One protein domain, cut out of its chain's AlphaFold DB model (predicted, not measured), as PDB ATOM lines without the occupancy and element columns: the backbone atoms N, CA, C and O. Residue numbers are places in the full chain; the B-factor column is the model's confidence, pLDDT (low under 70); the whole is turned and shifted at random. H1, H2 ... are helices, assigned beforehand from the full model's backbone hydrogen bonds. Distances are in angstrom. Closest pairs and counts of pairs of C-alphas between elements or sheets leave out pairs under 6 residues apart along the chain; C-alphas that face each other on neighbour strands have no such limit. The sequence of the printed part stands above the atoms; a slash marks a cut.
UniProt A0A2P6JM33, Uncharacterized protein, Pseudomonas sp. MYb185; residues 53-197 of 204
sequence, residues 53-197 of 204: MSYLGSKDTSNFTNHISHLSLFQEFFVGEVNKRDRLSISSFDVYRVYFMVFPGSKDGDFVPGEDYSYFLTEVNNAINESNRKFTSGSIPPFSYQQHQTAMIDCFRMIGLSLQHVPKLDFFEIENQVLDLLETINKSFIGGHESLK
ATOM      1  N   MET A  53      31.062 121.669  -2.990       95.56
ATOM      2  CA  MET A  53      31.347 121.697  -4.432       95.56
ATOM      3  C   MET A  53      32.830 121.961  -4.715       95.56
ATOM      4  O   MET A  53      33.416 121.325  -5.591       95.56
ATOM      5  N   SER A  54      33.458 122.848  -3.939       96.31
ATOM      6  CA  SER A  54      34.897 123.115  -4.043       96.31
ATOM      7  C   SER A  54      35.723 121.887  -3.658       96.31
ATOM      8  O   SER A  54      36.700 121.568  -4.332       96.31
ATOM      9  N   TYR A  55      35.320 121.170  -2.605       96.31
ATOM     10  CA  TYR A  55      35.967 119.926  -2.200       96.31
ATOM     11  C   TYR A  55      35.858 118.852  -3.287       96.31
ATOM     12  O   TYR A  55      36.876 118.262  -3.642       96.31
ATOM     13  N   LEU A  56      34.664 118.629  -3.846       94.62
ATOM     14  CA  LEU A  56      34.454 117.639  -4.906       94.62
ATOM     15  C   LEU A  56      35.278 117.971  -6.157       94.62
ATOM     16  O   LEU A  56      36.026 117.122  -6.630       94.62
ATOM     17  N   GLY A  57      35.246 119.224  -6.623       94.00
ATOM     18  CA  GLY A  57      36.051 119.643  -7.776       94.00
ATOM     19  C   GLY A  57      37.562 119.536  -7.533       94.00
ATOM     20  O   GLY A  57      38.314 119.130  -8.423       94.00
ATOM     21  N   SER A  58      38.017 119.854  -6.316       94.75
ATOM     22  CA  SER A  58      39.419 119.687  -5.916       94.75
ATOM     23  C   SER A  58      39.825 118.211  -5.888       94.75
ATOM     24  O   SER A  58      40.878 117.850  -6.416       94.75
ATOM     25  N   LYS A  59      38.966 117.341  -5.344       94.50
ATOM     26  CA  LYS A  59      39.177 115.891  -5.321       94.50
ATOM     27  C   LYS A  59      39.284 115.320  -6.734       94.50
ATOM     28  O   LYS A  59      40.246 114.612  -7.010       94.50
ATOM     29  N   ASP A  60      38.363 115.662  -7.630       93.50
ATOM     30  CA  ASP A  60      38.369 115.160  -9.010       93.50
ATOM     31  C   ASP A  60      39.626 115.611  -9.768       93.50
ATOM     32  O   ASP A  60      40.283 114.815 -10.442       93.50
ATOM     33  N   THR A  61      40.020 116.876  -9.593       94.31
ATOM     34  CA  THR A  61      41.253 117.418 -10.183       94.31
ATOM     35  C   THR A  61      42.492 116.713  -9.631       94.31
ATOM     36  O   THR A  61      43.418 116.398 -10.384       94.31
ATOM     37  N   SER A  62      42.514 116.446  -8.323       95.50
ATOM     38  CA  SER A  62      43.604 115.722  -7.673       95.50
ATOM     39  C   SER A  62      43.696 114.289  -8.186       95.50
ATOM     40  O   SER A  62      44.773 113.880  -8.607       95.50
ATOM     41  N   ASN A  63      42.580 113.559  -8.243       95.44
ATOM     42  CA  ASN A  63      42.522 112.196  -8.768       95.44
ATOM     43  C   ASN A  63      43.011 112.126 -10.218       95.44
ATOM     44  O   ASN A  63      43.873 111.309 -10.534       95.44
ATOM     45  N   PHE A  64      42.541 113.031 -11.080       94.56
ATOM     46  CA  PHE A  64      42.990 113.105 -12.469       94.56
ATOM     47  C   PHE A  64      44.495 113.391 -12.577       94.56
ATOM     48  O   PHE A  64      45.214 112.696 -13.294       94.56
ATOM     49  N   THR A  65      44.994 114.381 -11.833       95.56
ATOM     50  CA  THR A  65      46.420 114.748 -11.848       95.56
ATOM     51  C   THR A  65      47.296 113.605 -11.334       95.56
ATOM     52  O   THR A  65      48.335 113.309 -11.927       95.56
ATOM     53  N   ASN A  66      46.861 112.925 -10.270       95.62
ATOM     54  CA  ASN A  66      47.548 111.767  -9.706       95.62
ATOM     55  C   ASN A  66      47.563 110.599 -10.698       95.62
ATOM     56  O   ASN A  66      48.620 110.016 -10.919       95.62
ATOM     57  N   HIS A  67      46.427 110.296 -11.337       96.69
ATOM     58  CA  HIS A  67      46.326 109.264 -12.371       96.69
ATOM     59  C   HIS A  67      47.319 109.514 -13.512       96.69
ATOM     60  O   HIS A  67      48.109 108.632 -13.838       96.69
ATOM     61  N   ILE A  68      47.327 110.723 -14.083       96.81
ATOM     62  CA  ILE A  68      48.228 111.076 -15.190       96.81
ATOM     63  C   ILE A  68      49.696 111.003 -14.758       96.81
ATOM     64  O   ILE A  68      50.521 110.442 -15.479       96.81
ATOM     65  N   SER A  69      50.021 111.517 -13.569       97.06
ATOM     66  CA  SER A  69      51.393 111.498 -13.049       97.06
ATOM     67  C   SER A  69      51.890 110.069 -12.824       97.06
ATOM     68  O   SER A  69      52.990 109.717 -13.246       97.06
ATOM     69  N   HIS A  70      51.066 109.221 -12.203       96.69
ATOM     70  CA  HIS A  70      51.412 107.829 -11.937       96.69
ATOM     71  C   HIS A  70      51.502 107.005 -13.229       96.69
ATOM     72  O   HIS A  70      52.387 106.160 -13.356       96.69
ATOM     73  N   LEU A  71      50.614 107.241 -14.197       97.31
ATOM     74  CA  LEU A  71      50.673 106.599 -15.509       97.31
ATOM     75  C   LEU A  71      51.960 106.974 -16.255       97.31
ATOM     76  O   LEU A  71      52.641 106.077 -16.745       97.31
ATOM     77  N   SER A  72      52.333 108.259 -16.290       97.38
ATOM     78  CA  SER A  72      53.587 108.708 -16.923       97.38
ATOM     79  C   SER A  72      54.802 108.061 -16.263       97.38
ATOM     80  O   SER A  72      55.641 107.480 -16.948       97.38
ATOM     81  N   LEU A  73      54.854 108.074 -14.924       97.31
ATOM     82  CA  LEU A  73      55.930 107.442 -14.162       97.31
ATOM     83  C   LEU A  73      56.034 105.942 -14.468       97.31
ATOM     84  O   LEU A  73      57.129 105.427 -14.689       97.31
ATOM     85  N   PHE A  74      54.899 105.243 -14.499       97.31
ATOM     86  CA  PHE A  74      54.862 103.822 -14.827       97.31
ATOM     87  C   PHE A  74      55.341 103.561 -16.257       97.31
ATOM     88  O   PHE A  74      56.126 102.644 -16.470       97.31
ATOM     89  N   GLN A  75      54.909 104.362 -17.232       96.94
ATOM     90  CA  GLN A  75      55.325 104.216 -18.627       96.94
ATOM     91  C   GLN A  75      56.827 104.437 -18.804       96.94
ATOM     92  O   GLN A  75      57.492 103.616 -19.433       96.94
ATOM     93  N   GLU A  76      57.370 105.509 -18.231       97.19
ATOM     94  CA  GLU A  76      58.801 105.812 -18.280       97.19
ATOM     95  C   GLU A  76      59.628 104.699 -17.634       97.19
ATOM     96  O   GLU A  76      60.598 104.219 -18.225       97.19
ATOM     97  N   PHE A  77      59.202 104.234 -16.456       97.62
ATOM     98  CA  PHE A  77      59.814 103.096 -15.784       97.62
ATOM     99  C   PHE A  77      59.757 101.834 -16.649       97.62
ATOM    100  O   PHE A  77      60.781 101.193 -16.869       97.62
ATOM    101  N   PHE A  78      58.578 101.490 -17.169       97.06
ATOM    102  CA  PHE A  78      58.355 100.269 -17.934       97.06
ATOM    103  C   PHE A  78      59.200 100.246 -19.209       97.06
ATOM    104  O   PHE A  78      59.880  99.262 -19.487       97.06
ATOM    105  N   VAL A  79      59.222 101.353 -19.957       96.25
ATOM    106  CA  VAL A  79      60.070 101.511 -21.145       96.25
ATOM    107  C   VAL A  79      61.548 101.399 -20.769       96.25
ATOM    108  O   VAL A  79      62.304 100.699 -21.445       96.25
ATOM    109  N   GLY A  80      61.965 102.052 -19.681       96.44
ATOM    110  CA  GLY A  80      63.332 101.975 -19.173       96.44
ATOM    111  C   GLY A  80      63.747 100.551 -18.802       96.44
ATOM    112  O   GLY A  80      64.855 100.135 -19.126       96.44
ATOM    113  N   GLU A  81      62.859  99.787 -18.169       96.12
ATOM    114  CA  GLU A  81      63.100  98.396 -17.794       96.12
ATOM    115  C   GLU A  81      63.109  97.449 -18.997       96.12
ATOM    116  O   GLU A  81      63.994  96.598 -19.105       96.12
ATOM    117  N   VAL A  82      62.184  97.606 -19.944       96.00
ATOM    118  CA  VAL A  82      62.175  96.796 -21.171       96.00
ATOM    119  C   VAL A  82      63.440  97.038 -21.994       96.00
ATOM    120  O   VAL A  82      64.051  96.083 -22.452       96.00
ATOM    121  N   ASN A  83      63.908  98.284 -22.114       95.25
ATOM    122  CA  ASN A  83      65.109  98.607 -22.894       95.25
ATOM    123  C   ASN A  83      66.421  98.069 -22.292       95.25
ATOM    124  O   ASN A  83      67.431  98.017 -22.990       95.25
ATOM    125  N   LYS A  84      66.434  97.664 -21.015       94.69
ATOM    126  CA  LYS A  84      67.587  96.980 -20.395       94.69
ATOM    127  C   LYS A  84      67.697  95.510 -20.810       94.69
ATOM    128  O   LYS A  84      68.710  94.877 -20.524       94.69
ATOM    129  N   ARG A  85      66.651  94.962 -21.431       93.62
ATOM    130  CA  ARG A  85      66.479  93.546 -21.753       93.62
ATOM    131  C   ARG A  85      66.594  93.367 -23.268       93.62
ATOM    132  O   ARG A  85      65.880  94.002 -24.033       93.62
ATOM    133  N   ASP A  86      67.520  92.526 -23.713       93.12
ATOM    134  CA  ASP A  86      67.908  92.389 -25.125       93.12
ATOM    135  C   ASP A  86      66.951  91.521 -25.958       93.12
ATOM    136  O   ASP A  86      66.945  91.612 -27.186       93.12
ATOM    137  N   ARG A  87      66.125  90.689 -25.312       92.00
ATOM    138  CA  ARG A  87      65.144  89.822 -25.987       92.00
ATOM    139  C   ARG A  87      63.725  90.381 -25.963       92.00
ATOM    140  O   ARG A  87      62.834  89.794 -26.577       92.00
ATOM    141  N   LEU A  88      63.503  91.501 -25.278       93.06
ATOM    142  CA  LEU A  88      62.206  92.161 -25.198       93.06
ATOM    143  C   LEU A  88      62.177  93.396 -26.095       93.06
ATOM    144  O   LEU A  88      63.130  94.162 -26.175       93.06
ATOM    145  N   SER A  89      61.045  93.611 -26.758       92.38
ATOM    146  CA  SER A  89      60.783  94.837 -27.506       92.38
ATOM    147  C   SER A  89      59.586  95.540 -26.904       92.38
ATOM    148  O   SER A  89      58.557  94.907 -26.680       92.38
ATOM    149  N   ILE A  90      59.682  96.858 -26.722       92.75
ATOM    150  CA  ILE A  90      58.554  97.669 -26.252       92.75
ATOM    151  C   ILE A  90      57.330  97.542 -27.167       92.75
ATOM    152  O   ILE A  90      56.201  97.584 -26.695       92.75
ATOM    153  N   SER A  91      57.551  97.305 -28.464       93.38
ATOM    154  CA  SER A  91      56.481  97.118 -29.452       93.38
ATOM    155  C   SER A  91      55.634  95.863 -29.221       93.38
ATOM    156  O   SER A  91      54.512  95.786 -29.716       93.38
ATOM    157  N   SER A  92      56.142  94.896 -28.451       93.19
ATOM    158  CA  SER A  92      55.418  93.675 -28.092       93.19
ATOM    159  C   SER A  92      54.470  93.863 -26.905       93.19
ATOM    160  O   SER A  92      53.719  92.938 -26.589       93.19
ATOM    161  N   PHE A  93      54.505  95.023 -26.241       95.75
ATOM    162  CA  PHE A  93      53.714  95.314 -25.051       95.75
ATOM    163  C   PHE A  93      52.676  96.401 -25.310       95.75
ATOM    164  O   PHE A  93      52.985  97.487 -25.800       95.75
ATOM    165  N   ASP A  94      51.454  96.151 -24.855       95.94
ATOM    166  CA  ASP A  94      50.480  97.202 -24.599       95.94
ATOM    167  C   ASP A  94      50.702  97.759 -23.185       95.94
ATOM    168  O   ASP A  94      50.149  97.264 -22.204       95.94
ATOM    169  N   VAL A  95      51.548  98.786 -23.077       95.25
ATOM    170  CA  VAL A  95      51.940  99.385 -21.787       95.25
ATOM    171  C   VAL A  95      50.730  99.915 -21.008       95.25
ATOM    172  O   VAL A  95      50.709  99.837 -19.781       95.25
ATOM    173  N   TYR A  96      49.700 100.417 -21.698       94.50
ATOM    174  CA  TYR A  96      48.474 100.882 -21.046       94.50
ATOM    175  C   TYR A  96      47.689  99.717 -20.461       94.50
ATOM    176  O   TYR A  96      47.210  99.809 -19.333       94.50
ATOM    177  N   ARG A  97      47.571  98.611 -21.198       95.00
ATOM    178  CA  ARG A  97      46.918  97.407 -20.685       95.00
ATOM    179  C   ARG A  97      47.669  96.822 -19.498       95.00
ATOM    180  O   ARG A  97      47.017  96.487 -18.516       95.00
ATOM    181  N   VAL A  98      49.001  96.764 -19.545       95.44
ATOM    182  CA  VAL A  98      49.816  96.355 -18.389       95.44
ATOM    183  C   VAL A  98      49.500  97.264 -17.198       95.44
ATOM    184  O   VAL A  98      49.195  96.775 -16.116       95.44
ATOM    185  N   TYR A  99      49.505  98.584 -17.407       96.38
ATOM    186  CA  TYR A  99      49.209  99.553 -16.355       96.38
ATOM    187  C   TYR A  99      47.822  99.355 -15.739       96.38
ATOM    188  O   TYR A  99      47.710  99.271 -14.521       96.38
ATOM    189  N   PHE A 100      46.771  99.257 -16.556       95.31
ATOM    190  CA  PHE A 100      45.401  99.086 -16.066       95.31
ATOM    191  C   PHE A 100      45.139  97.697 -15.484       95.31
ATOM    192  O   PHE A 100      44.274  97.571 -14.624       95.31
ATOM    193  N   MET A 101      45.889  96.678 -15.913       94.62
ATOM    194  CA  MET A 101      45.868  95.362 -15.281       94.62
ATOM    195  C   MET A 101      46.370  95.470 -13.841       94.62
ATOM    196  O   MET A 101      45.731  94.950 -12.933       94.62
ATOM    197  N   VAL A 102      47.484  96.182 -13.626       94.81
ATOM    198  CA  VAL A 102      48.040  96.392 -12.285       94.81
ATOM    199  C   VAL A 102      47.162  97.350 -11.475       94.81
ATOM    200  O   VAL A 102      46.773  96.997 -10.374       94.81
ATOM    201  N   PHE A 103      46.797  98.521 -12.004       96.12
ATOM    202  CA  PHE A 103      46.108  99.600 -11.279       96.12
ATOM    203  C   PHE A 103      44.751  99.973 -11.905       96.12
ATOM    204  O   PHE A 103      44.602 101.068 -12.473       96.12
ATOM    205  N   PRO A 104      43.730  99.100 -11.803       95.50
ATOM    206  CA  PRO A 104      42.430  99.336 -12.430       95.50
ATOM    207  C   PRO A 104      41.701 100.563 -11.853       95.50
ATOM    208  O   PRO A 104      41.045 101.288 -12.599       95.50
ATOM    209  N   GLY A 105      41.866 100.838 -10.552       95.00
ATOM    210  CA  GLY A 105      41.237 101.958  -9.834       95.00
ATOM    211  C   GLY A 105      41.955 103.308  -9.956       95.00
ATOM    212  O   GLY A 105      41.541 104.288  -9.339       95.00
ATOM    213  N   SER A 106      43.017 103.403 -10.764       95.75
ATOM    214  CA  SER A 106      43.899 104.583 -10.785       95.75
ATOM    215  C   SER A 106      43.192 105.901 -11.114       95.75
ATOM    216  O   SER A 106      43.605 106.952 -10.630       95.75
ATOM    217  N   LYS A 107      42.112 105.868 -11.905       93.06
ATOM    218  CA  LYS A 107      41.304 107.057 -12.242       93.06
ATOM    219  C   LYS A 107      40.575 107.643 -11.033       93.06
ATOM    220  O   LYS A 107      40.341 108.848 -10.995       93.06
ATOM    221  N   ASP A 108      40.274 106.807 -10.046       93.44
ATOM    222  CA  ASP A 108      39.614 107.194  -8.801       93.44
ATOM    223  C   ASP A 108      40.624 107.563  -7.699       93.44
ATOM    224  O   ASP A 108      40.233 107.862  -6.567       93.44
ATOM    225  N   GLY A 109      41.920 107.593  -8.036       90.44
ATOM    226  CA  GLY A 109      43.015 107.838  -7.100       90.44
ATOM    227  C   GLY A 109      43.433 106.601  -6.300       90.44
ATOM    228  O   GLY A 109      44.171 106.745  -5.326       90.44
ATOM    229  N   ASP A 110      42.971 105.410  -6.691       92.44
ATOM    230  CA  ASP A 110      43.339 104.142  -6.062       92.44
ATOM    231  C   ASP A 110      44.475 103.451  -6.833       92.44
ATOM    232  O   ASP A 110      44.330 103.064  -7.994       92.44
ATOM    233  N   PHE A 111      45.621 103.296  -6.171       92.31
ATOM    234  CA  PHE A 111      46.824 102.661  -6.718       92.31
ATOM    235  C   PHE A 111      47.098 101.301  -6.066       92.31
ATOM    236  O   PHE A 111      48.247 100.886  -5.936       92.31
ATOM    237  N   VAL A 112      46.051 100.604  -5.628       91.62
ATOM    238  CA  VAL A 112      46.147  99.218  -5.162       91.62
ATOM    239  C   VAL A 112      46.139  98.254  -6.362       91.62
ATOM    240  O   VAL A 112      45.421  98.491  -7.339       91.62
ATOM    241  N   PRO A 113      46.931  97.164  -6.316       90.94
ATOM    242  CA  PRO A 113      46.892  96.118  -7.329       90.94
ATOM    243  C   PRO A 113      45.501  95.501  -7.501       90.94
ATOM    244  O   PRO A 113      44.862  95.124  -6.519       90.94
ATOM    245  N   GLY A 114      45.064  95.327  -8.746       88.62
ATOM    246  CA  GLY A 114      43.806  94.654  -9.064       88.62
ATOM    247  C   GLY A 114      43.812  93.150  -8.765       88.62
ATOM    248  O   GLY A 114      44.849  92.477  -8.809       88.62
ATOM    249  N   GLU A 115      42.622  92.589  -8.539       91.94
ATOM    250  CA  GLU A 115      42.434  91.135  -8.422       91.94
ATOM    251  C   GLU A 115      42.837  90.409  -9.713       91.94
ATOM    252  O   GLU A 115      43.491  89.369  -9.652       91.94
ATOM    253  N   ASP A 116      42.550  91.001 -10.875       92.75
ATOM    254  CA  ASP A 116      42.919  90.449 -12.183       92.75
ATOM    255  C   ASP A 116      44.435  90.265 -12.325       92.75
ATOM    256  O   ASP A 116      44.893  89.252 -12.858       92.75
ATOM    257  N   TYR A 117      45.236  91.202 -11.808       94.50
ATOM    258  CA  TYR A 117      46.695  91.077 -11.803       94.50
ATOM    259  C   TYR A 117      47.170  89.933 -10.906       94.50
ATOM    260  O   TYR A 117      48.051  89.158 -11.287       94.50
ATOM    261  N   SER A 118      46.550  89.787  -9.734       92.50
ATOM    262  CA  SER A 118      46.836  88.682  -8.814       92.50
ATOM    263  C   SER A 118      46.468  87.329  -9.436       92.50
ATOM    264  O   SER A 118      47.227  86.360  -9.330       92.50
ATOM    265  N   TYR A 119      45.337  87.268 -10.142       93.75
ATOM    266  CA  TYR A 119      44.917  86.096 -10.904       93.75
ATOM    267  C   TYR A 119      45.905  85.776 -12.034       93.75
ATOM    268  O   TYR A 119      46.359  84.641 -12.144       93.75
ATOM    269  N   PHE A 120      46.332  86.774 -12.809       95.06
ATOM    270  CA  PHE A 120      47.361  86.607 -13.837       95.06
ATOM    271  C   PHE A 120      48.663  86.009 -13.277       95.06
ATOM    272  O   PHE A 120      49.180  85.041 -13.835       95.06
ATOM    273  N   LEU A 121      49.184  86.537 -12.165       94.75
ATOM    274  CA  LEU A 121      50.398  85.992 -11.544       94.75
ATOM    275  C   LEU A 121      50.191  84.565 -11.030       94.75
ATOM    276  O   LEU A 121      51.100  83.738 -11.116       94.75
ATOM    277  N   THR A 122      48.990  84.259 -10.538       94.44
ATOM    278  CA  THR A 122      48.613  82.900 -10.141       94.44
ATOM    279  C   THR A 122      48.660  81.948 -11.336       94.44
ATOM    280  O   THR A 122      49.255  80.880 -11.229       94.44
ATOM    281  N   GLU A 123      48.132  82.347 -12.495       95.75
ATOM    282  CA  GLU A 123      48.162  81.527 -13.713       95.75
ATOM    283  C   GLU A 123      49.583  81.317 -14.251       95.75
ATOM    284  O   GLU A 123      49.955  80.193 -14.595       95.75
ATOM    285  N   VAL A 124      50.425  82.357 -14.226       96.19
ATOM    286  CA  VAL A 124      51.857  82.236 -14.548       96.19
ATOM    287  C   VAL A 124      52.535  81.223 -13.620       96.19
ATOM    288  O   VAL A 124      53.231  80.312 -14.074       96.19
ATOM    289  N   ASN A 125      52.296  81.331 -12.314       95.81
ATOM    290  CA  ASN A 125      52.854  80.412 -11.328       95.81
ATOM    291  C   ASN A 125      52.322  78.982 -11.486       95.81
ATOM    292  O   ASN A 125      53.085  78.029 -11.309       95.81
ATOM    293  N   ASN A 126      51.051  78.815 -11.852       95.31
ATOM    294  CA  ASN A 126      50.448  77.517 -12.147       95.31
ATOM    295  C   ASN A 126      51.120  76.864 -13.360       95.31
ATOM    296  O   ASN A 126      51.491  75.690 -13.289       95.31
ATOM    297  N   ALA A 127      51.355  77.624 -14.434       95.38
ATOM    298  CA  ALA A 127      52.064  77.141 -15.617       95.38
ATOM    299  C   ALA A 127      53.508  76.717 -15.288       95.38
ATOM    300  O   ALA A 127      53.935  75.621 -15.663       95.38
ATOM    301  N   ILE A 128      54.240  77.528 -14.514       95.25
ATOM    302  CA  ILE A 128      55.599  77.201 -14.053       95.25
ATOM    303  C   ILE A 128      55.594  75.936 -13.186       95.25
ATOM    304  O   ILE A 128      56.398  75.031 -13.415       95.25
ATOM    305  N   ASN A 129      54.687  75.841 -12.213       94.25
ATOM    306  CA  ASN A 129      54.620  74.717 -11.280       94.25
ATOM    307  C   ASN A 129      54.252  73.406 -11.971       94.25
ATOM    308  O   ASN A 129      54.858  72.370 -11.688       94.25
ATOM    309  N   GLU A 130      53.298  73.436 -12.899       93.12
ATOM    310  CA  GLU A 130      52.918  72.257 -13.669       93.12
ATOM    311  C   GLU A 130      54.082  71.764 -14.541       93.12
ATOM    312  O   GLU A 130      54.368  70.563 -14.589       93.12
ATOM    313  N   SER A 131      54.816  72.684 -15.166       93.75
ATOM    314  CA  SER A 131      56.018  72.364 -15.939       93.75
ATOM    315  C   SER A 131      57.158  71.843 -15.062       93.75
ATOM    316  O   SER A 131      57.765  70.821 -15.392       93.75
ATOM    317  N   ASN A 132      57.399  72.459 -13.901       94.00
ATOM    318  CA  ASN A 132      58.366  71.996 -12.901       94.00
ATOM    319  C   ASN A 132      58.040  70.576 -12.424       94.00
ATOM    320  O   ASN A 132      58.925  69.718 -12.355       94.00
ATOM    321  N   ARG A 133      56.764  70.304 -12.132       92.62
ATOM    322  CA  ARG A 133      56.284  68.984 -11.718       92.62
ATOM    323  C   ARG A 133      56.533  67.959 -12.815       92.62
ATOM    324  O   ARG A 133      57.147  66.928 -12.544       92.62
ATOM    325  N   LYS A 134      56.123  68.237 -14.054       91.50
ATOM    326  CA  LYS A 134      56.324  67.325 -15.193       91.50
ATOM    327  C   LYS A 134      57.794  67.060 -15.507       91.50
ATOM    328  O   LYS A 134      58.125  65.954 -15.924       91.50
ATOM    329  N   PHE A 135      58.662  68.046 -15.295       90.31
ATOM    330  CA  PHE A 135      60.098  67.919 -15.527       90.31
ATOM    331  C   PHE A 135      60.803  67.087 -14.444       90.31
ATOM    332  O   PHE A 135      61.625  66.236 -14.766       90.31
ATOM    333  N   THR A 136      60.467  67.297 -13.167       89.12
ATOM    334  CA  THR A 136      61.176  66.671 -12.034       89.12
ATOM    335  C   THR A 136      60.633  65.298 -11.640       89.12
ATOM    336  O   THR A 136      61.403  64.420 -11.263       89.12
ATOM    337  N   SER A 137      59.317  65.086 -11.725       82.00
ATOM    338  CA  SER A 137      58.663  63.873 -11.202       82.00
ATOM    339  C   SER A 137      58.534  62.727 -12.208       82.00
ATOM    340  O   SER A 137      58.023  61.669 -11.853       82.00
ATOM    341  N   GLY A 138      58.939  62.925 -13.470       74.31
ATOM    342  CA  GLY A 138      58.697  61.940 -14.531       74.31
ATOM    343  C   GLY A 138      57.204  61.661 -14.759       74.31
ATOM    344  O   GLY A 138      56.838  60.546 -15.125       74.31
ATOM    345  N   SER A 139      56.341  62.654 -14.497       78.38
ATOM    346  CA  SER A 139      54.888  62.542 -14.677       78.38
ATOM    347  C   SER A 139      54.520  62.098 -16.096       78.38
ATOM    348  O   SER A 139      55.233  62.389 -17.054       78.38
ATOM    349  N   ILE A 140      53.371  61.431 -16.237       75.88
ATOM    350  CA  ILE A 140      52.787  61.065 -17.534       75.88
ATOM    351  C   ILE A 140      51.590  61.998 -17.803       75.88
ATOM    352  O   ILE A 140      50.655  62.000 -17.000       75.88
ATOM    353  N   PRO A 141      51.578  62.775 -18.904       81.19
ATOM    354  CA  PRO A 141      52.633  62.890 -19.914       81.19
ATOM    355  C   PRO A 141      53.860  63.676 -19.406       81.19
ATOM    356  O   PRO A 141      53.705  64.551 -18.543       81.19
ATOM    357  N   PRO A 142      55.060  63.399 -19.955       86.88
ATOM    358  CA  PRO A 142      56.284  64.103 -19.583       86.88
ATOM    359  C   PRO A 142      56.225  65.577 -19.987       86.88
ATOM    360  O   PRO A 142      55.361  66.003 -20.758       86.88
ATOM    361  N   PHE A 143      57.176  66.359 -19.476       90.88
ATOM    362  CA  PHE A 143      57.309  67.767 -19.837       90.88
ATOM    363  C   PHE A 143      57.362  67.950 -21.362       90.88
ATOM    364  O   PHE A 143      58.214  67.379 -22.045       90.88
ATOM    365  N   SER A 144      56.451  68.777 -21.879       91.50
ATOM    366  CA  SER A 144      56.389  69.156 -23.287       91.50
ATOM    367  C   SER A 144      56.619  70.652 -23.420       91.50
ATOM    368  O   SER A 144      55.801  71.463 -22.985       91.50
ATOM    369  N   TYR A 145      57.723  71.010 -24.073       92.06
ATOM    370  CA  TYR A 145      58.078  72.401 -24.330       92.06
ATOM    371  C   TYR A 145      56.983  73.156 -25.099       92.06
ATOM    372  O   TYR A 145      56.650  74.278 -24.739       92.06
ATOM    373  N   GLN A 146      56.389  72.539 -26.125       92.75
ATOM    374  CA  GLN A 146      55.347  73.187 -26.929       92.75
ATOM    375  C   GLN A 146      54.099  73.504 -26.099       92.75
ATOM    376  O   GLN A 146      53.509  74.573 -26.251       92.75
ATOM    377  N   GLN A 147      53.716  72.596 -25.193       93.75
ATOM    378  CA  GLN A 147      52.590  72.826 -24.286       93.75
ATOM    379  C   GLN A 147      52.902  73.952 -23.300       93.75
ATOM    380  O   GLN A 147      52.076  74.842 -23.127       93.75
ATOM    381  N   HIS A 148      54.105  73.948 -22.713       94.75
ATOM    382  CA  HIS A 148      54.554  75.011 -21.810       94.75
ATOM    383  C   HIS A 148      54.572  76.378 -22.494       94.75
ATOM    384  O   HIS A 148      53.987  77.331 -21.992       94.75
ATOM    385  N   GLN A 149      55.188  76.460 -23.675       95.56
ATOM    386  CA  GLN A 149      55.258  77.695 -24.448       95.56
ATOM    387  C   GLN A 149      53.859  78.236 -24.752       95.56
ATOM    388  O   GLN A 149      53.621  79.423 -24.569       95.56
ATOM    389  N   THR A 150      52.927  77.374 -25.167       95.81
ATOM    390  CA  THR A 150      51.540  77.785 -25.440       95.81
ATOM    391  C   THR A 150      50.877  78.350 -24.182       95.81
ATOM    392  O   THR A 150      50.370  79.467 -24.215       95.81
ATOM    393  N   ALA A 151      50.965  77.631 -23.056       95.62
ATOM    394  CA  ALA A 151      50.381  78.058 -21.785       95.62
ATOM    395  C   ALA A 151      50.936  79.413 -21.312       95.62
ATOM    396  O   ALA A 151      50.177  80.301 -20.930       95.62
ATOM    397  N   MET A 152      52.253  79.603 -21.392       95.69
ATOM    398  CA  MET A 152      52.899  80.857 -21.003       95.69
ATOM    399  C   MET A 152      52.557  82.015 -21.941       95.69
ATOM    400  O   MET A 152      52.301  83.121 -21.470       95.69
ATOM    401  N   ILE A 153      52.516  81.784 -23.261       95.75
ATOM    402  CA  ILE A 153      52.093  82.805 -24.229       95.75
ATOM    403  C   ILE A 153      50.649  83.240 -23.941       95.75
ATOM    404  O   ILE A 153      50.357  84.436 -23.990       95.75
ATOM    405  N   ASP A 154      49.754  82.302 -23.625       95.50
ATOM    406  CA  ASP A 154      48.368  82.620 -23.279       95.50
ATOM    407  C   ASP A 154      48.278  83.429 -21.975       95.50
ATOM    408  O   ASP A 154      47.567  84.436 -21.943       95.50
ATOM    409  N   CYS A 155      49.069  83.082 -20.951       95.44
ATOM    410  CA  CYS A 155      49.170  83.870 -19.716       95.44
ATOM    411  C   CYS A 155      49.660  85.297 -20.001       95.44
ATOM    412  O   CYS A 155      49.029  86.277 -19.608       95.44
ATOM    413  N   PHE A 156      50.765  85.448 -20.732       95.50
ATOM    414  CA  PHE A 156      51.340  86.757 -21.053       95.50
ATOM    415  C   PHE A 156      50.422  87.626 -21.922       95.50
ATOM    416  O   PHE A 156      50.410  88.853 -21.788       95.50
ATOM    417  N   ARG A 157      49.565  87.012 -22.741       95.06
ATOM    418  CA  ARG A 157      48.546  87.739 -23.503       95.06
ATOM    419  C   ARG A 157      47.524  88.435 -22.600       95.06
ATOM    420  O   ARG A 157      47.000  89.478 -22.992       95.06
ATOM    421  N   MET A 158      47.253  87.910 -21.400       93.12
ATOM    422  CA  MET A 158      46.300  88.509 -20.454       93.12
ATOM    423  C   MET A 158      46.718  89.923 -20.044       93.12
ATOM    424  O   MET A 158      45.889  90.836 -20.089       93.12
ATOM    425  N   ILE A 159      48.004  90.113 -19.735       93.69
ATOM    426  CA  ILE A 159      48.570  91.401 -19.309       93.69
ATOM    427  C   ILE A 159      48.915  92.336 -20.483       93.69
ATOM    428  O   ILE A 159      49.275  93.488 -20.275       93.69
ATOM    429  N   GLY A 160      48.757  91.876 -21.729       92.81
ATOM    430  CA  GLY A 160      49.002  92.688 -22.925       92.81
ATOM    431  C   GLY A 160      50.377  92.496 -23.563       92.81
ATOM    432  O   GLY A 160      50.815  93.363 -24.313       92.81
ATOM    433  N   LEU A 161      51.051  91.373 -23.299       94.50
ATOM    434  CA  LEU A 161      52.271  90.985 -24.001       94.50
ATOM    435  C   LEU A 161      51.939  90.025 -25.155       94.50
ATOM    436  O   LEU A 161      51.371  88.952 -24.958       94.50
ATOM    437  N   SER A 162      52.325  90.404 -26.373       92.81
ATOM    438  CA  SER A 162      52.192  89.571 -27.567       92.81
ATOM    439  C   SER A 162      53.511  88.870 -27.891       92.81
ATOM    440  O   SER A 162      54.456  89.497 -28.370       92.81
ATOM    441  N   LEU A 163      53.562  87.554 -27.681       92.00
ATOM    442  CA  LEU A 163      54.690  86.703 -28.069       92.00
ATOM    443  C   LEU A 163      54.294  85.729 -29.177       92.00
ATOM    444  O   LEU A 163      53.162  85.250 -29.237       92.00
ATOM    445  N   GLN A 164      55.260  85.414 -30.036       89.88
ATOM    446  CA  GLN A 164      55.140  84.377 -31.055       89.88
ATOM    447  C   GLN A 164      55.822  83.090 -30.581       89.88
ATOM    448  O   GLN A 164      56.661  83.109 -29.678       89.88
ATOM    449  N   HIS A 165      55.492  81.970 -31.222       90.56
ATOM    450  CA  HIS A 165      56.256  80.743 -31.036       90.56
ATOM    451  C   HIS A 165      57.665  80.918 -31.607       90.56
ATOM    452  O   HIS A 165      57.843  81.219 -32.785       90.56
ATOM    453  N   VAL A 166      58.657  80.700 -30.754       92.19
ATOM    454  CA  VAL A 166      60.088  80.752 -31.076       92.19
ATOM    455  C   VAL A 166      60.761  79.440 -30.656       92.19
ATOM    456  O   VAL A 166      60.136  78.649 -29.947       92.19
ATOM    457  N   PRO A 167      62.008  79.166 -31.076       93.62
ATOM    458  CA  PRO A 167      62.759  78.001 -30.618       93.62
ATOM    459  C   PRO A 167      62.927  77.940 -29.092       93.62
ATOM    460  O   PRO A 167      62.889  78.951 -28.392       93.62
ATOM    461  N   LYS A 168      63.172  76.727 -28.574       91.62
ATOM    462  CA  LYS A 168      63.252  76.436 -27.132       91.62
ATOM    463  C   LYS A 168      64.181  77.365 -26.355       91.62
ATOM    464  O   LYS A 168      63.770  77.904 -25.330       91.62
ATOM    465  N   LEU A 169      65.407  77.530 -26.844       90.19
ATOM    466  CA  LEU A 169      66.427  78.334 -26.176       90.19
ATOM    467  C   LEU A 169      65.990  79.803 -26.080       90.19
ATOM    468  O   LEU A 169      65.957  80.361 -24.987       90.19
ATOM    469  N   ASP A 170      65.552  80.372 -27.204       92.38
ATOM    470  CA  ASP A 170      65.115  81.766 -27.285       92.38
ATOM    471  C   ASP A 170      63.896  82.026 -26.395       92.38
ATOM    472  O   ASP A 170      63.835  83.031 -25.691       92.38
ATOM    473  N   PHE A 171      62.932  81.096 -26.368       94.56
ATOM    474  CA  PHE A 171      61.748  81.251 -25.527       94.56
ATOM    475  C   PHE A 171      62.100  81.294 -24.045       94.56
ATOM    476  O   PHE A 171      61.535  82.095 -23.312       94.56
ATOM    477  N   PHE A 172      63.029  80.451 -23.594       93.69
ATOM    478  CA  PHE A 172      63.428  80.430 -22.192       93.69
ATOM    479  C   PHE A 172      64.214  81.668 -21.770       93.69
ATOM    480  O   PHE A 172      64.104  82.063 -20.605       93.69
ATOM    481  N   GLU A 173      64.961  82.288 -22.685       93.50
ATOM    482  CA  GLU A 173      65.574  83.599 -22.460       93.50
ATOM    483  C   GLU A 173      64.511  84.702 -22.372       93.50
ATOM    484  O   GLU A 173      64.521  85.473 -21.412       93.50
ATOM    485  N   ILE A 174      63.557  84.736 -23.311       94.31
ATOM    486  CA  ILE A 174      62.441  85.696 -23.298       94.31
ATOM    487  C   ILE A 174      61.627  85.550 -22.012       94.31
ATOM    488  O   ILE A 174      61.402  86.532 -21.314       94.31
ATOM    489  N   GLU A 175      61.208  84.329 -21.675       94.88
ATOM    490  CA  GLU A 175      60.440  84.030 -20.469       94.88
ATOM    491  C   GLU A 175      61.163  84.540 -19.221       94.88
ATOM    492  O   GLU A 175      60.564  85.268 -18.440       94.88
ATOM    493  N   ASN A 176      62.460  84.250 -19.071       94.69
ATOM    494  CA  ASN A 176      63.246  84.755 -17.943       94.69
ATOM    495  C   ASN A 176      63.203  86.283 -17.849       94.69
ATOM    496  O   ASN A 176      63.008  86.825 -16.765       94.69
ATOM    497  N   GLN A 177      63.364  86.975 -18.976       95.25
ATOM    498  CA  GLN A 177      63.340  88.435 -19.006       95.25
ATOM    499  C   GLN A 177      61.958  89.003 -18.672       95.25
ATOM    500  O   GLN A 177      61.878  90.028 -17.998       95.25
ATOM    501  N   VAL A 178      60.877  88.342 -19.102       95.44
ATOM    502  CA  VAL A 178      59.506  88.732 -18.743       95.44
ATOM    503  C   VAL A 178      59.252  88.520 -17.253       95.44
ATOM    504  O   VAL A 178      58.733  89.418 -16.598       95.44
ATOM    505  N   LEU A 179      59.627  87.367 -16.695       95.19
ATOM    506  CA  LEU A 179      59.433  87.079 -15.271       95.19
ATOM    507  C   LEU A 179      60.222  88.054 -14.384       95.19
ATOM    508  O   LEU A 179      59.679  88.583 -13.417       95.19
ATOM    509  N   ASP A 180      61.463  88.357 -14.760       94.75
ATOM    510  CA  ASP A 180      62.296  89.351 -14.080       94.75
ATOM    511  C   ASP A 180      61.711  90.774 -14.191       94.75
ATOM    512  O   ASP A 180      61.716  91.537 -13.221       94.75
ATOM    513  N   LEU A 181      61.125  91.130 -15.340       95.38
ATOM    514  CA  LEU A 181      60.394  92.390 -15.504       95.38
ATOM    515  C   LEU A 181      59.188  92.469 -14.553       95.38
ATOM    516  O   LEU A 181      59.014  93.486 -13.882       95.38
ATOM    517  N   LEU A 182      58.386  91.403 -14.456       94.31
ATOM    518  CA  LEU A 182      57.239  91.337 -13.540       94.31
ATOM    519  C   LEU A 182      57.674  91.474 -12.078       94.31
ATOM    520  O   LEU A 182      57.070  92.229 -11.318       94.31
ATOM    521  N   GLU A 183      58.751  90.795 -11.685       93.38
ATOM    522  CA  GLU A 183      59.290  90.908 -10.331       93.38
ATOM    523  C   GLU A 183      59.792  92.329 -10.040       93.38
ATOM    524  O   GLU A 183      59.555  92.865  -8.954       93.38
ATOM    525  N   THR A 184      60.432  92.973 -11.020       94.12
ATOM    526  CA  THR A 184      60.884  94.365 -10.897       94.12
ATOM    527  C   THR A 184      59.689  95.309 -10.718       94.12
ATOM    528  O   THR A 184      59.700  96.137  -9.807       94.12
ATOM    529  N   ILE A 185      58.620  95.143 -11.504       93.69
ATOM    530  CA  ILE A 185      57.373  95.914 -11.353       93.69
ATOM    531  C   ILE A 185      56.780  95.713  -9.950       93.69
ATOM    532  O   ILE A 185      56.469  96.691  -9.267       93.69
ATOM    533  N   ASN A 186      56.685  94.466  -9.481       92.88
ATOM    534  CA  ASN A 186      56.121  94.141  -8.167       92.88
ATOM    535  C   ASN A 186      56.921  94.763  -7.018       92.88
ATOM    536  O   ASN A 186      56.344  95.249  -6.043       92.88
ATOM    537  N   LYS A 187      58.251  94.784  -7.128       92.06
ATOM    538  CA  LYS A 187      59.124  95.429  -6.139       92.06
ATOM    539  C   LYS A 187      58.977  96.947  -6.155       92.06
ATOM    540  O   LYS A 187      58.884  97.547  -5.090       92.06
ATOM    541  N   SER A 188      58.945  97.555  -7.337       92.56
ATOM    542  CA  SER A 188      58.938  99.014  -7.480       92.56
ATOM    543  C   SER A 188      57.590  99.654  -7.161       92.56
ATOM    544  O   SER A 188      57.572 100.738  -6.585       92.56
ATOM    545  N   PHE A 189      56.478  99.004  -7.511       91.38
ATOM    546  CA  PHE A 189      55.150  99.617  -7.429       91.38
ATOM    547  C   PHE A 189      54.211  98.977  -6.403       91.38
ATOM    548  O   PHE A 189      53.251  99.618  -5.988       91.38
ATOM    549  N   ILE A 190      54.466  97.734  -5.984       88.06
ATOM    550  CA  ILE A 190      53.539  96.969  -5.131       88.06
ATOM    551  C   ILE A 190      54.149  96.626  -3.760       88.06
ATOM    552  O   ILE A 190      53.458  96.180  -2.850       88.06
ATOM    553  N   GLY A 191      55.451  96.855  -3.572       81.12
ATOM    554  CA  GLY A 191      56.115  96.648  -2.283       81.12
ATOM    555  C   GLY A 191      56.461  95.189  -1.964       81.12
ATOM    556  O   GLY A 191      56.719  94.871  -0.809       81.12
ATOM    557  N   GLY A 192      56.507  94.299  -2.965       69.31
ATOM    558  CA  GLY A 192      57.098  92.961  -2.812       69.31
ATOM    559  C   GLY A 192      56.306  91.963  -1.955       69.31
ATOM    560  O   GLY A 192      56.912  91.110  -1.309       69.31
ATOM    561  N   HIS A 193      54.972  92.046  -1.943       74.12
ATOM    562  CA  HIS A 193      54.117  91.058  -1.273       74.12
ATOM    563  C   HIS A 193      54.379  89.624  -1.767       74.12
ATOM    564  O   HIS A 193      54.420  89.375  -2.972       74.12
ATOM    565  N   GLU A 194      54.492  88.660  -0.840       72.69
ATOM    566  CA  GLU A 194      54.778  87.255  -1.180       72.69
ATOM    567  C   GLU A 194      53.730  86.622  -2.104       72.69
ATOM    568  O   GLU A 194      54.075  85.789  -2.938       72.69
ATOM    569  N   SER A 195      52.468  87.053  -2.013       72.44
ATOM    570  CA  SER A 195      51.382  86.584  -2.883       72.44
ATOM    571  C   SER A 195      51.578  86.935  -4.360       72.44
ATOM    572  O   SER A 195      50.932  86.338  -5.215       72.44
ATOM    573  N   LEU A 196      52.464  87.885  -4.668       77.12
ATOM    574  CA  LEU A 196      52.755  88.355  -6.023       77.12
ATOM    575  C   LEU A 196      54.146  87.914  -6.495       77.12
ATOM    576  O   LEU A 196      54.669  88.416  -7.491       77.12
ATOM    577  N   LYS A 197      54.783  86.989  -5.774       86.25
ATOM    578  CA  LYS A 197      56.086  86.459  -6.156       86.25
ATOM    579  C   LYS A 197      55.937  85.461  -7.304       86.25
ATOM    580  O   LYS A 197      55.063  84.597  -7.287       86.25
TER     581      LYS A 197
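Overview. This is residues 53 to 197 of the 204 residues of an uncharacterized protein of Pseudomonas sp. MYb185 (UniProt A0A2P6JM33). A long helix, H1, reaches out from a body made by the helical hairpin H3 and H4 with H5, and short H2 lies crosswise between H1 and one end of that hairpin. Residues 53 to 58 of H1 stick out. The printed part has 145 residues, five named helices, H1 to H5, and no named strand: all helix, only just loose, close to compact, with a radius of gyration of the C-alphas of 17.8 A and spans of 66, 28 and 21 A.

Along the chain. H1, residues 53 to 83, is 44.9 A long from C-alpha 53 at (31.347, 121.697, -4.432). H2 is residues 95 to 102, H3 115 to 136 (31.0 A), H4 145 to 159 and H5 168 to 190 (31.6 A), ending at C-alpha (53.539, 96.969, -5.131).

Arrangement. H1 touches H2 at a steep tilt of 64 degrees, closest C-alphas Gln 75 and Val 95, 6.7 A. H1 and H5 only just touch, with 3 pairs of C-alphas within 8 A, closest Glu 81 and Leu 181, 7.0 A. H2 touches H3 about perpendicular, 89 degrees, closest C-alphas Val 102 and Tyr 117, 5.5 A. H3 and H4, a hairpin, touch at a shallow tilt of 10 degrees, opposite ways, closest C-alphas Val 124 and Cys 155, 6.0 A. H3 and H5 are apart. Every O i to N i+4 pair is within hydrogen-bond range in H1, H2, H3 and H5; in H4, 9 of 11.

Size, cuts and confidence. C-alphas 53 and 138 are farthest apart, 66.5 A. The printed part has no cut; links H1 to H2 and H2 to H3 are long. Only residue 192 has pLDDT under 70.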